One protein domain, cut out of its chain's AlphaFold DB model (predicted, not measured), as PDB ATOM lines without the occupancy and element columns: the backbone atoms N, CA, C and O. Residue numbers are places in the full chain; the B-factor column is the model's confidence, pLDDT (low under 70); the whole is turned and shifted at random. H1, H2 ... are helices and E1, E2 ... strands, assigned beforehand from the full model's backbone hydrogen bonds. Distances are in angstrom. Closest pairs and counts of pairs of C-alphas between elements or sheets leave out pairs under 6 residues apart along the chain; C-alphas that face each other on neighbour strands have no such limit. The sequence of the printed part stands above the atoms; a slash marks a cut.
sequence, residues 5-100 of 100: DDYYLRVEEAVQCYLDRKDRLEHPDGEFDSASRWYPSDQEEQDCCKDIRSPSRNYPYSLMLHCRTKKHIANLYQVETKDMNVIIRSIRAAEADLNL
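AT A GLANCE: This is residues 5 to 100 of the 100 residues of an uncharacterized protein of Thermoanaerobacterales bacterium (UniProt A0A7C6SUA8). Two long helices, H1 and H5, meet at a steep angle at one end of the domain, and a small head made of the strand hairpin E1 and E2, the short helices H2 and H3 and loops makes the other end. The short helix H4 packs on H1, H5 and H2 in the middle, and residues 89 to 100, of which 89 to 98 belong to H5, stick out as an arm. The printed part has 96 residues, with five named helices and two named strands in the order H1, E1, E2, H2, H3, H4, H5; the sheet, E1 - E2, is antiparallel and the class is mostly helix. The whole is only just loose, close to compact, with a radius of gyration of the C-alphas of 15.1 A and spans of 47 by 32 by 19 A.

IN THESE COORDINATES: E1 is residues 30 to 32, 7.3 A from first to last C-alpha, and E2 is residues 38 to 40, 6.9 A. H1, residues 5 to 23, begins at C-alpha 5 (214.995, 189.552, 163.414) and is 27.4 A long. H2 is residues 47 to 51, 8.0 A; H3 is residues 62 to 66, 6.4 A; H4 is residues 70 to 76, 9.8 A. H5, residues 81 to 98, is 25.8 A long and ends at C-alpha 98 (199.932, 166.078, 170.738).

HOW THE PARTS SIT: E1 and E2 are a hairpin of antiparallel neighbours, with 160 degrees between their directions; N 31 and O 39 are 2.9 A apart and N 39 and O 31 2.9 A, both within hydrogen-bond range. The closest C-alphas of E2 and H3 are those of Tyr 39 and Leu 63, 6.4 A apart. H3 is close to H2 but not clearly touching, the closest C-alphas, Cys 49 and Leu 63, being 6.8 A apart. H4 is the hub, touching three helices. It touches H2, closest at the C-alphas of Cys 48 and His 72, 6.6 A. Residues 11 to 18 of H1 touch H4, closest at the C-alphas of Ala 14 and Ile 73, 6.1 A, at a steep tilt of 50 degrees, opposite ways. Residues 81 to 84 of H5 touch H4, closest at the C-alphas of Ala 74 and Thr 81, 5.6 A, at a steep tilt of 56 degrees, opposite ways. H1 and H5 touch through residues 11 to 15 and 83 to 88, closest at the C-alphas of Val 15 and Met 84, 5.7 A, at a steep tilt of 63 degrees, the same way. H2 and H5 are apart. In H1, H3, H4 and H5 every O i to N i+4 pair is within hydrogen-bond range; in H2 it is 0 of 1, with 1 of 2 O i to N i+3 pairs.

THE WHOLE: The two C-alphas farthest apart, Ser 34 and Leu 100, are 49.5 A apart. The printed part has no cut and no long link. The mean pLDDT of the printed part is 96.0, and residue 100, the chain's last, is the one residue under 70.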
ATOM      1  N   ASP A   5     214.883 190.439 162.253       90.19
ATOM      2  CA  ASP A   5     214.995 189.552 163.414       90.19
ATOM      3  C   ASP A   5     214.311 190.151 164.654       90.19
ATOM      4  O   ASP A   5     213.612 189.451 165.383       90.19
ATOM      5  N   ASP A   6     214.434 191.469 164.848       94.00
ATOM      6  CA  ASP A   6     213.757 192.202 165.929       94.00
ATOM      7  C   ASP A   6     212.231 192.176 165.767       94.00
ATOM      8  O   ASP A   6     211.498 192.004 166.738       94.00
ATOM      9  N   TYR A   7     211.738 192.308 164.532       95.25
ATOM     10  CA  TYR A   7     210.303 192.225 164.275       95.25
ATOM     11  C   TYR A   7     209.749 190.842 164.623       95.25
ATOM     12  O   TYR A   7     208.733 190.753 165.308       95.25
ATOM     13  N   TYR A   8     210.406 189.767 164.177       94.75
ATOM     14  CA  TYR A   8     209.945 188.409 164.466       94.75
ATOM     15  C   TYR A   8     209.968 188.096 165.961       94.75
ATOM     16  O   TYR A   8     208.989 187.538 166.455       94.75
ATOM     17  N   LEU A   9     211.003 188.537 166.683       96.56
ATOM     18  CA  LEU A   9     211.057 188.410 168.139       96.56
ATOM     19  C   LEU A   9     209.844 189.075 168.807       96.56
ATOM     20  O   LEU A   9     209.143 188.439 169.589       96.56
ATOM     21  N   ARG A  10     209.512 190.315 168.423       98.00
ATOM     22  CA  ARG A  10     208.330 191.018 168.953       98.00
ATOM     23  C   ARG A  10     207.017 190.316 168.615       98.00
ATOM     24  O   ARG A  10     206.076 190.376 169.402       98.00
ATOM     25  N   VAL A  11     206.919 189.648 167.460       98.38
ATOM     26  CA  VAL A  11     205.728 188.850 167.114       98.38
ATOM     27  C   VAL A  11     205.602 187.644 168.047       98.38
ATOM     28  O   VAL A  11     204.496 187.356 168.507       98.38
ATOM     29  N   GLU A  12     206.703 186.952 168.341       97.94
ATOM     30  CA  GLU A  12     206.723 185.819 169.273       97.94
ATOM     31  C   GLU A  12     206.343 186.257 170.694       97.94
ATOM     32  O   GLU A  12     205.432 185.677 171.291       97.94
ATOM     33  N   GLU A  13     206.949 187.335 171.196       98.31
ATOM     34  CA  GLU A  13     206.635 187.912 172.509       98.31
ATOM     35  C   GLU A  13     205.168 188.364 172.603       98.31
ATOM     36  O   GLU A  13     204.476 188.064 173.578       98.31
ATOM     37  N   ALA A  14     204.642 189.012 171.558       98.50
ATOM     38  CA  ALA A  14     203.238 189.413 171.499       98.50
ATOM     39  C   ALA A  14     202.289 188.207 171.547       98.50
ATOM     40  O   ALA A  14     201.224 188.264 172.170       98.50
ATOM     41  N   VAL A  15     202.637 187.110 170.865       98.56
ATOM     42  CA  VAL A  15     201.842 185.875 170.883       98.56
ATOM     43  C   VAL A  15     201.854 185.256 172.272       98.56
ATOM     44  O   VAL A  15     200.777 184.918 172.768       98.56
ATOM     45  N   GLN A  16     203.023 185.164 172.906       98.44
ATOM     46  CA  GLN A  16     203.157 184.636 174.260       98.44
ATOM     47  C   GLN A  16     202.339 185.470 175.255       98.44
ATOM     48  O   GLN A  16     201.441 184.941 175.906       98.44
ATOM     49  N   CYS A  17     202.516 186.794 175.247       98.50
ATOM     50  CA  CYS A  17     201.759 187.714 176.095       98.50
ATOM     51  C   CYS A  17     200.238 187.593 175.880       98.50
ATOM     52  O   CYS A  17     199.449 187.635 176.828       98.50
ATOM     53  N   TYR A  18     199.783 187.398 174.634       98.56
ATOM     54  CA  TYR A  18     198.367 187.151 174.350       98.56
ATOM     55  C   TYR A  18     197.850 185.854 174.971       98.56
ATOM     56  O   TYR A  18     196.747 185.856 175.528       98.56
ATOM     57  N   LEU A  19     198.603 184.760 174.862       97.56
ATOM     58  CA  LEU A  19     198.229 183.480 175.457       97.56
ATOM     59  C   LEU A  19     198.197 183.590 176.987       97.56
ATOM     60  O   LEU A  19     197.166 183.293 177.590       97.56
ATOM     61  N   ASP A  20     199.230 184.172 177.595       98.06
ATOM     62  CA  ASP A  20     199.328 184.320 179.049       98.06
ATOM     63  C   ASP A  20     198.225 185.214 179.627       98.06
ATOM     64  O   ASP A  20     197.579 184.866 180.620       98.06
ATOM     65  N   ARG A  21     197.914 186.346 178.983       97.88
ATOM     66  CA  ARG A  21     196.810 187.231 179.407       97.88
ATOM     67  C   ARG A  21     195.432 186.603 179.209       97.88
ATOM     68  O   ARG A  21     194.497 186.910 179.967       97.88
ATOM     69  N   LYS A  22     195.279 185.751 178.189       95.06
ATOM     70  CA  LYS A  22     194.042 185.004 177.927       95.06
ATOM     71  C   LYS A  22     193.819 183.932 178.995       95.06
ATOM     72  O   LYS A  22     192.702 183.832 179.505       95.06
ATOM     73  N   ASP A  23     194.878 183.227 179.374       95.12
ATOM     74  CA  ASP A  23     194.847 182.157 180.376       95.12
ATOM     75  C   ASP A  23     195.023 182.679 181.811       95.12
ATOM     76  O   ASP A  23     194.917 181.927 182.777       95.12
ATOM     77  N   ARG A  24     195.154 184.006 181.961       94.56
ATOM     78  CA  ARG A  24     195.269 184.735 183.237       94.56
ATOM     79  C   ARG A  24     196.540 184.397 184.023       94.56
ATOM     80  O   ARG A  24     196.545 184.523 185.244       94.56
ATOM     81  N   LEU A  25     197.594 184.000 183.319       97.50
ATOM     82  CA  LEU A  25     198.941 183.849 183.866       97.50
ATOM     83  C   LEU A  25     199.626 185.213 184.016       97.50
ATOM     84  O   LEU A  25     200.366 185.432 184.969       97.50
ATOM     85  N   GLU A  26     199.286 186.156 183.134       96.56
ATOM     86  CA  GLU A  26     199.720 187.549 183.198       96.56
ATOM     87  C   GLU A  26     198.537 188.520 183.269       96.56
ATOM     88  O   GLU A  26     197.419 188.252 182.804       96.56
ATOM     89  N   HIS A  27     198.793 189.691 183.850       95.88
ATOM     90  CA  HIS A  27     197.844 190.793 183.938       95.88
ATOM     91  C   HIS A  27     198.397 192.017 183.197       95.88
ATOM     92  O   HIS A  27     199.590 192.284 183.310       95.88
ATOM     93  N   PRO A  28     197.555 192.763 182.451       97.81
ATOM     94  CA  PRO A  28     197.950 194.063 181.917       97.81
ATOM     95  C   PRO A  28     198.422 195.001 183.028       97.81
ATOM     96  O   PRO A  28     197.865 194.958 184.131       97.81
ATOM     97  N   ASP A  29     199.403 195.843 182.723       98.38
ATOM     98  CA  ASP A  29     199.930 196.808 183.685       98.38
ATOM     99  C   ASP A  29     198.952 197.975 183.886       98.38
ATOM    100  O   ASP A  29     198.318 198.458 182.946       98.38
ATOM    101  N   GLY A  30     198.776 198.400 185.134       98.06
ATOM    102  CA  GLY A  30     197.793 199.415 185.491       98.06
ATOM    103  C   GLY A  30     197.305 199.326 186.928       98.06
ATOM    104  O   GLY A  30     197.698 198.452 187.704       98.06
ATOM    105  N   GLU A  31     196.399 200.227 187.283       98.25
ATOM    106  CA  GLU A  31     196.006 200.471 188.667       98.25
ATOM    107  C   GLU A  31     194.493 200.567 188.859       98.25
ATOM    108  O   GLU A  31     193.720 200.852 187.940       98.25
ATOM    109  N   PHE A  32     194.064 200.307 190.094       98.31
ATOM    110  CA  PHE A  32     192.692 200.541 190.520       98.31
ATOM    111  C   PHE A  32     192.593 201.881 191.231       98.31
ATOM    112  O   PHE A  32     193.366 202.166 192.145       98.31
ATOM    113  N   ASP A  33     191.579 202.661 190.878       97.56
ATOM    114  CA  ASP A  33     191.232 203.845 191.651       97.56
ATOM    115  C   ASP A  33     190.462 203.499 192.942       97.56
ATOM    116  O   ASP A  33     190.089 202.352 193.209       97.56
ATOM    117  N   SER A  34     190.156 204.524 193.744       97.31
ATOM    118  CA  SER A  34     189.407 204.381 195.002       97.31
ATOM    119  C   SER A  34     187.973 203.860 194.838       97.31
ATOM    120  O   SER A  34     187.350 203.457 195.820       97.31
ATOM    121  N   ALA A  35     187.440 203.844 193.614       96.69
ATOM    122  CA  ALA A  35     186.126 203.309 193.275       96.69
ATOM    123  C   ALA A  35     186.209 201.917 192.615       96.69
ATOM    124  O   ALA A  35     185.220 201.463 192.032       96.69
ATOM    125  N   SER A  36     187.367 201.248 192.702       97.06
ATOM    126  CA  SER A  36     187.630 199.922 192.128       97.06
ATOM    127  C   SER A  36     187.467 199.858 190.605       97.06
ATOM    128  O   SER A  36     187.132 198.809 190.053       97.06
ATOM    129  N   ARG A  37     187.706 200.971 189.905       98.38
ATOM    130  CA  ARG A  37     187.800 201.012 188.441       98.38
ATOM    131  C   ARG A  37     189.256 200.842 188.041       98.38
ATOM    132  O   ARG A  37     190.116 201.499 188.617       98.38
ATOM    133  N   TRP A  38     189.519 199.972 187.074       98.50
ATOM    134  CA  TRP A  38     190.876 199.708 186.609       98.50
ATOM    135  C   TRP A  38     191.223 200.552 185.387       98.50
ATOM    136  O   TRP A  38     190.436 200.586 184.436       98.50
ATOM    137  N   TYR A  39     192.411 201.149 185.388       98.38
ATOM    138  CA  TYR A  39     192.968 201.929 184.284       98.38
ATOM    139  C   TYR A  39     194.360 201.394 183.911       98.38
ATOM    140  O   TYR A  39     195.098 200.994 184.813       98.38
ATOM    141  N   PRO A  40     194.714 201.359 182.612       98.38
ATOM    142  CA  PRO A  40     196.052 200.970 182.176       98.38
ATOM    143  C   PRO A  40     197.089 201.998 182.635       98.38
ATOM    144  O   PRO A  40     196.759 203.171 182.804       98.38
ATOM    145  N   SER A  41     198.335 201.562 182.820       98.56
ATOM    146  CA  SER A  41     199.462 202.485 182.994       98.56
ATOM    147  C   SER A  41     199.796 203.202 181.682       98.56
ATOM    148  O   SER A  41     199.409 202.744 180.608       98.56
ATOM    149  N   ASP A  42     200.591 204.272 181.748       97.75
ATOM    150  CA  ASP A  42     201.051 205.004 180.555       97.75
ATOM    151  C   ASP A  42     201.809 204.114 179.551       97.75
ATOM    152  O   ASP A  42     201.828 204.406 178.359       97.75
ATOM    153  N   GLN A  43     202.453 203.036 180.020       97.81
ATOM    154  CA  GLN A  43     203.172 202.091 179.156       97.81
ATOM    155  C   GLN A  43     202.243 201.035 178.549       97.81
ATOM    156  O   GLN A  43     202.484 200.553 177.444       97.81
ATOM    157  N   GLU A  44     201.175 200.672 179.259       98.38
ATOM    158  CA  GLU A  44     200.161 199.744 178.765       98.38
ATOM    159  C   GLU A  44     199.164 200.432 177.827       98.38
ATOM    160  O   GLU A  44     198.639 199.794 176.914       98.38
ATOM    161  N   GLU A  45     198.868 201.716 178.039       98.19
ATOM    162  CA  GLU A  45     197.893 202.450 177.246       98.19
ATOM    163  C   GLU A  45     198.362 202.611 175.795       98.19
ATOM    164  O   GLU A  45     199.463 203.067 175.505       98.19
ATOM    165  N   GLN A  46     197.491 202.237 174.859       98.38
ATOM    166  CA  GLN A  46     197.729 202.343 173.424       98.38
ATOM    167  C   GLN A  46     196.599 203.139 172.771       98.38
ATOM    168  O   GLN A  46     195.505 203.256 173.322       98.38
ATOM    169  N   ASP A  47     196.808 203.629 171.546       97.56
ATOM    170  CA  ASP A  47     195.808 204.445 170.839       97.56
ATOM    171  C   ASP A  47     194.442 203.755 170.693       97.56
ATOM    172  O   ASP A  47     193.405 204.418 170.726       97.56
ATOM    173  N   CYS A  48     194.411 202.422 170.600       97.94
ATOM    174  CA  CYS A  48     193.159 201.668 170.534       97.94
ATOM    175  C   CYS A  48     192.314 201.730 171.816       97.94
ATOM    176  O   CYS A  48     191.118 201.451 171.734       97.94
ATOM    177  N   CYS A  49     192.889 202.123 172.958       98.19
ATOM    178  CA  CYS A  49     192.160 202.338 174.208       98.19
ATOM    179  C   CYS A  49     191.187 203.522 174.115       98.19
ATOM    180  O   CYS A  49     190.149 203.500 174.774       98.19
ATOM    181  N   LYS A  50     191.474 204.522 173.269       97.12
ATOM    182  CA  LYS A  50     190.656 205.741 173.114       97.12
ATOM    183  C   LYS A  50     189.244 205.453 172.597       97.12
ATOM    184  O   LYS A  50     188.312 206.187 172.913       97.12
ATOM    185  N   ASP A  51     189.082 204.365 171.847       97.25
ATOM    186  CA  ASP A  51     187.789 203.920 171.309       97.25
ATOM    187  C   ASP A  51     186.987 203.070 172.311       97.25
ATOM    188  O   ASP A  51     185.842 202.686 172.052       97.25
ATOM    189  N   ILE A  52     187.586 202.720 173.450       98.06
ATOM    190  CA  ILE A  52     186.971 201.860 174.455       98.06
ATOM    191  C   ILE A  52     186.263 202.716 175.491       98.06
ATOM    192  O   ILE A  52     186.750 203.753 175.934       98.06
ATOM    193  N   ARG A  53     185.095 202.239 175.931       95.94
ATOM    194  CA  ARG A  53     184.367 202.844 177.046       95.94
ATOM    195  C   ARG A  53     185.299 203.019 178.248       95.94
ATOM    196  O   ARG A  53     185.793 202.029 178.791       95.94
ATOM    197  N   SER A  54     185.426 204.256 178.719       95.19
ATOM    198  CA  SER A  54     186.144 204.549 179.954       95.19
ATOM    199  C   SER A  54     185.515 203.813 181.150       95.19
ATOM    200  O   SER A  54     184.281 203.721 181.240       95.19
ATOM    201  N   PRO A  55     186.330 203.296 182.085       97.50
ATOM    202  CA  PRO A  55     185.851 202.612 183.274       97.50
ATOM    203  C   PRO A  55     184.835 203.445 184.063       97.50
ATOM    204  O   PRO A  55     184.996 204.639 184.306       97.50
ATOM    205  N   SER A  56     183.761 202.796 184.500       97.31
ATOM    206  CA  SER A  56     182.697 203.416 185.301       97.31
ATOM    207  C   SER A  56     182.241 202.461 186.397       97.31
ATOM    208  O   SER A  56     182.596 201.289 186.373       97.31
ATOM    209  N   ARG A  57     181.411 202.923 187.342       95.19
ATOM    210  CA  ARG A  57     180.905 202.065 188.435       95.19
ATOM    211  C   ARG A  57     180.208 200.795 187.932       95.19
ATOM    212  O   ARG A  57     180.352 199.746 188.540       95.19
ATOM    213  N   ASN A  58     179.488 200.889 186.812       96.62
ATOM    214  CA  ASN A  58     178.789 199.748 186.211       96.62
ATOM    215  C   ASN A  58     179.692 198.910 185.293       96.62
ATOM    216  O   ASN A  58     179.352 197.778 184.964       96.62
ATOM    217  N   TYR A  59     180.826 199.465 184.856       96.75
ATOM    218  CA  TYR A  59     181.757 198.829 183.927       96.75
ATOM    219  C   TYR A  59     183.208 199.106 184.358       96.75
ATOM    220  O   TYR A  59     183.924 199.830 183.665       96.75
ATOM    221  N   PRO A  60     183.648 198.588 185.519       97.88
ATOM    222  CA  PRO A  60     184.937 198.961 186.107       97.88
ATOM    223  C   PRO A  60     186.146 198.392 185.355       97.88
ATOM    224  O   PRO A  60     187.256 198.876 185.542       97.88
ATOM    225  N   TYR A  61     185.943 197.385 184.500       97.94
ATOM    226  CA  TYR A  61     187.021 196.628 183.850       97.94
ATOM    227  C   TYR A  61     187.036 196.769 182.322       97.94
ATOM    228  O   TYR A  61     187.665 195.960 181.645       97.94
ATOM    229  N   SER A  62     186.332 197.759 181.755       98.06
ATOM    230  CA  SER A  62     186.230 197.928 180.295       98.06
ATOM    231  C   SER A  62     187.594 198.005 179.605       98.06
ATOM    232  O   SER A  62     187.806 197.293 178.624       98.06
ATOM    233  N   LEU A  63     188.533 198.788 180.148       98.19
ATOM    234  CA  LEU A  63     189.895 198.874 179.615       98.19
ATOM    235  C   LEU A  63     190.715 197.615 179.910       98.19
ATOM    236  O   LEU A  63     191.349 197.095 179.003       98.19
ATOM    237  N   MET A  64     190.624 197.038 181.113       98.06
ATOM    238  CA  MET A  64     191.356 195.804 181.442       98.06
ATOM    239  C   MET A  64     191.021 194.656 180.481       98.06
ATOM    240  O   MET A  64     191.901 193.911 180.053       98.06
ATOM    241  N   LEU A  65     189.737 194.492 180.144       97.69
ATOM    242  CA  LEU A  65     189.297 193.476 179.189       97.69
ATOM    243  C   LEU A  65     189.816 193.774 177.781       97.69
ATOM    244  O   LEU A  65     190.212 192.850 177.073       97.69
ATOM    245  N   HIS A  66     189.855 195.047 177.385       98.25
ATOM    246  CA  HIS A  66     190.446 195.458 176.118       98.25
ATOM    247  C   HIS A  66     191.953 195.165 176.043       98.25
ATOM    248  O   HIS A  66     192.398 194.601 175.042       98.25
ATOM    249  N   CYS A  67     192.711 195.443 177.110       98.44
ATOM    250  CA  CYS A  67     194.158 195.214 177.174       98.44
ATOM    251  C   CYS A  67     194.564 193.730 177.057       98.44
ATOM    252  O   CYS A  67     195.736 193.397 176.892       98.44
ATOM    253  N   ARG A  68     193.595 192.807 177.108       98.38
ATOM    254  CA  ARG A  68     193.785 191.361 176.883       98.38
ATOM    255  C   ARG A  68     193.494 190.927 175.444       98.38
ATOM    256  O   ARG A  68     193.611 189.752 175.103       98.38
ATOM    257  N   THR A  69     193.038 191.841 174.592       98.06
ATOM    258  CA  THR A  69     192.696 191.524 173.203       98.06
ATOM    259  C   THR A  69     193.942 191.472 172.329       98.06
ATOM    260  O   THR A  69     194.892 192.223 172.533       98.06
ATOM    261  N   LYS A  70     193.908 190.647 171.273       97.88
ATOM    262  CA  LYS A  70     194.991 190.596 170.276       97.88
ATOM    263  C   LYS A  70     195.289 191.960 169.659       97.88
ATOM    264  O   LYS A  70     196.442 192.253 169.402       97.88
ATOM    265  N   LYS A  71     194.252 192.772 169.401       98.19
ATOM    266  CA  LYS A  71     194.408 194.108 168.806       98.19
ATOM    267  C   LYS A  71     195.280 194.992 169.696       98.19
ATOM    268  O   LYS A  71     196.199 195.622 169.195       98.19
ATOM    269  N   HIS A  72     194.991 195.010 170.996       98.56
ATOM    270  CA  HIS A  72     195.763 195.790 171.957       98.56
ATOM    271  C   HIS A  72     197.211 195.311 172.045       98.56
ATOM    272  O   HIS A  72     198.130 196.105 171.897       98.56
ATOM    273  N   ILE A  73     197.413 194.003 172.206       98.69
ATOM    274  CA  ILE A  73     198.752 193.421 172.366       98.69
ATOM    275  C   ILE A  73     199.595 193.605 171.096       98.69
ATOM    276  O   ILE A  73     200.771 193.929 171.183       98.69
ATOM    277  N   ALA A  74     198.992 193.495 169.910       98.50
ATOM    278  CA  ALA A  74     199.673 193.805 168.656       98.50
ATOM    279  C   ALA A  74     200.201 195.250 168.631       98.50
ATOM    280  O   ALA A  74     201.357 195.474 168.282       98.50
ATOM    281  N   ASN A  75     199.392 196.218 169.076       98.25
ATOM    282  CA  ASN A  75     199.820 197.614 169.178       98.25
ATOM    283  C   ASN A  75     200.937 197.798 170.215       98.25
ATOM    284  O   ASN A  75     201.931 198.449 169.911       98.25
ATOM    285  N   LEU A  76     200.804 197.174 171.393       98.38
ATOM    286  CA  LEU A  76     201.784 197.249 172.483       98.38
ATOM    287  C   LEU A  76     203.185 196.794 172.039       98.38
ATOM    288  O   LEU A  76     204.177 197.444 172.353       98.38
ATOM    289  N   TYR A  77     203.259 195.720 171.250       98.06
ATOM    290  CA  TYR A  77     204.515 195.178 170.715       98.06
ATOM    291  C   TYR A  77     204.885 195.733 169.327       98.06
ATOM    292  O   TYR A  77     205.908 195.355 168.750       98.06
ATOM    293  N   GLN A  78     204.080 196.651 168.777       97.56
ATOM    294  CA  GLN A  78     204.268 197.266 167.457       97.56
ATOM    295  C   GLN A  78     204.352 196.236 166.312       97.56
ATOM    296  O   GLN A  78     205.234 196.298 165.447       97.56
ATOM    297  N   VAL A  79     203.439 195.266 166.323       98.00
ATOM    298  CA  VAL A  79     203.330 194.186 165.333       98.00
ATOM    299  C   VAL A  79     201.928 194.107 164.740       98.00
ATOM    300  O   VAL A  79     200.972 194.689 165.247       98.00
ATOM    301  N   GLU A  80     201.779 193.343 163.662       97.69
ATOM    302  CA  GLU A  80     200.485 193.135 163.022       97.69
ATOM    303  C   GLU A  80     199.751 191.909 163.579       97.69
ATOM    304  O   GLU A  80     200.289 190.802 163.672       97.69
ATOM    305  N   THR A  81     198.447 192.054 163.839       97.88
ATOM    306  CA  THR A  81     197.609 190.934 164.320       97.88
ATOM    307  C   THR A  81     197.599 189.735 163.365       97.88
ATOM    308  O   THR A  81     197.386 188.597 163.792       97.88
ATOM    309  N   LYS A  82     197.815 189.965 162.062       97.94
ATOM    310  CA  LYS A  82     197.887 188.907 161.046       97.94
ATOM    311  C   LYS A  82     199.077 187.972 161.283       97.94
ATOM    312  O   LYS A  82     198.898 186.765 161.156       97.94
ATOM    313  N   ASP A  83     200.221 188.509 161.702       97.88
ATOM    314  CA  ASP A  83     201.453 187.742 161.905       97.88
ATOM    315  C   ASP A  83     201.338 186.911 163.186       97.88
ATOM    316  O   ASP A  83     201.586 185.706 163.174       97.88
ATOM    317  N   MET A  84     200.772 187.499 164.248       98.25
ATOM    318  CA  MET A  84     200.406 186.756 165.460       98.25
ATOM    319  C   MET A  84     199.475 185.571 165.151       98.25
ATOM    320  O   MET A  84     199.629 184.475 165.685       98.25
ATOM    321  N   ASN A  85     198.477 185.773 164.280       97.88
ATOM    322  CA  ASN A  85     197.520 184.723 163.932       97.88
ATOM    323  C   ASN A  85     198.166 183.541 163.197       97.88
ATOM    324  O   ASN A  85     197.632 182.436 163.297       97.88
ATOM    325  N   VAL A  86     199.266 183.750 162.468       97.56
ATOM    326  CA  VAL A  86     200.016 182.656 161.834       97.56
ATOM    327  C   VAL A  86     200.595 181.745 162.914       97.56
ATOM    328  O   VAL A  86     200.276 180.558 162.928       97.56
ATOM    329  N   ILE A  87     201.336 182.305 163.872       97.19
ATOM    330  CA  ILE A  87     201.966 181.537 164.957       97.19
ATOM    331  C   ILE A  87     200.909 180.847 165.830       97.19
ATOM    332  O   ILE A  87     200.997 179.647 166.073       97.19
ATOM    333  N   ILE A  88     199.851 181.561 166.229       96.62
ATOM    334  CA  ILE A  88     198.771 180.995 167.058       96.62
ATOM    335  C   ILE A  88     198.101 179.793 166.375       96.62
ATOM    336  O   ILE A  88     197.700 178.846 167.048       96.62
ATOM    337  N   ARG A  89     197.930 179.820 165.047       96.12
ATOM    338  CA  ARG A  89     197.370 178.677 164.307       96.12
ATOM    339  C   ARG A  89     198.323 177.488 164.324       96.12
ATOM    340  O   ARG A  89     197.852 176.378 164.540       96.12
ATOM    341  N   SER A  90     199.619 177.725 164.139       95.38
ATOM    342  CA  SER A  90     200.640 176.677 164.211       95.38
ATOM    343  C   SER A  90     200.703 176.033 165.596       95.38
ATOM    344  O   SER A  90     200.705 174.811 165.683       95.38
ATOM    345  N   ILE A  91     200.657 176.834 166.670       94.31
ATOM    346  CA  ILE A  91     200.602 176.332 168.055       94.31
ATOM    347  C   ILE A  91     199.386 175.424 168.241       94.31
ATOM    348  O   ILE A  91     199.525 174.288 168.669       94.31
ATOM    349  N   ARG A  92     198.197 175.884 167.839       93.12
ATOM    350  CA  ARG A  92     196.960 175.098 167.978       93.12
ATOM    351  C   ARG A  92     196.963 173.808 167.164       93.12
ATOM    352  O   ARG A  92     196.356 172.834 167.588       93.12
ATOM    353  N   ALA A  93     197.583 173.818 165.985       92.94
ATOM    354  CA  ALA A  93     197.748 172.610 165.185       92.94
ATOM    355  C   ALA A  93     198.664 171.610 165.908       92.94
ATOM    356  O   ALA A  93     198.276 170.462 166.090       92.94
ATOM    357  N   ALA A  94     199.807 172.073 166.422       91.88
ATOM    358  CA  ALA A  94     200.727 171.240 167.193       91.88
ATOM    359  C   ALA A  94     200.098 170.698 168.493       91.88
ATOM    360  O   ALA A  94     200.275 169.531 168.824       91.88
ATOM    361  N   GLU A  95     199.323 171.513 169.215       90.19
ATOM    362  CA  GLU A  95     198.571 171.075 170.399       90.19
ATOM    363  C   GLU A  95     197.524 170.008 170.059       90.19
ATOM    364  O   GLU A  95     197.301 169.096 170.852       90.19
ATOM    365  N   ALA A  96     196.866 170.103 168.900       88.19
ATOM    366  CA  ALA A  96     195.915 169.087 168.457       88.19
ATOM    367  C   ALA A  96     196.619 167.760 168.139       88.19
ATOM    368  O   ALA A  96     196.121 166.710 168.535       88.19
ATOM    369  N   ASP A  97     197.787 167.819 167.498       87.06
ATOM    370  CA  ASP A  97     198.582 166.638 167.148       87.06
ATOM    371  C   ASP A  97     199.148 165.914 168.384       87.06
ATOM    372  O   ASP A  97     199.291 164.695 168.366       87.06
ATOM    373  N   LEU A  98     199.445 166.642 169.468       78.06
ATOM    374  CA  LEU A  98     199.932 166.078 170.738       78.06
ATOM    375  C   LEU A  98     198.826 165.501 171.635       78.06
ATOM    376  O   LEU A  98     199.127 164.772 172.577       78.06
ATOM    377  N   ASN A  99     197.565 165.853 171.375       72.75
ATOM    378  CA  ASN A  99     196.400 165.346 172.107       72.75
ATOM    379  C   ASN A  99     195.704 164.168 171.381       72.75
ATOM    380  O   ASN A  99     194.586 163.802 171.756       72.75
ATOM    381  N   LEU A 100     196.353 163.601 170.355       51.47
ATOM    382  CA  LEU A 100     196.004 162.340 169.679       51.47
ATOM    383  C   LEU A 100     196.777 161.161 170.286       51.47
ATOM    384  O   LEU A 100     196.169 160.069 170.373       51.47
TER     385      LEU A 100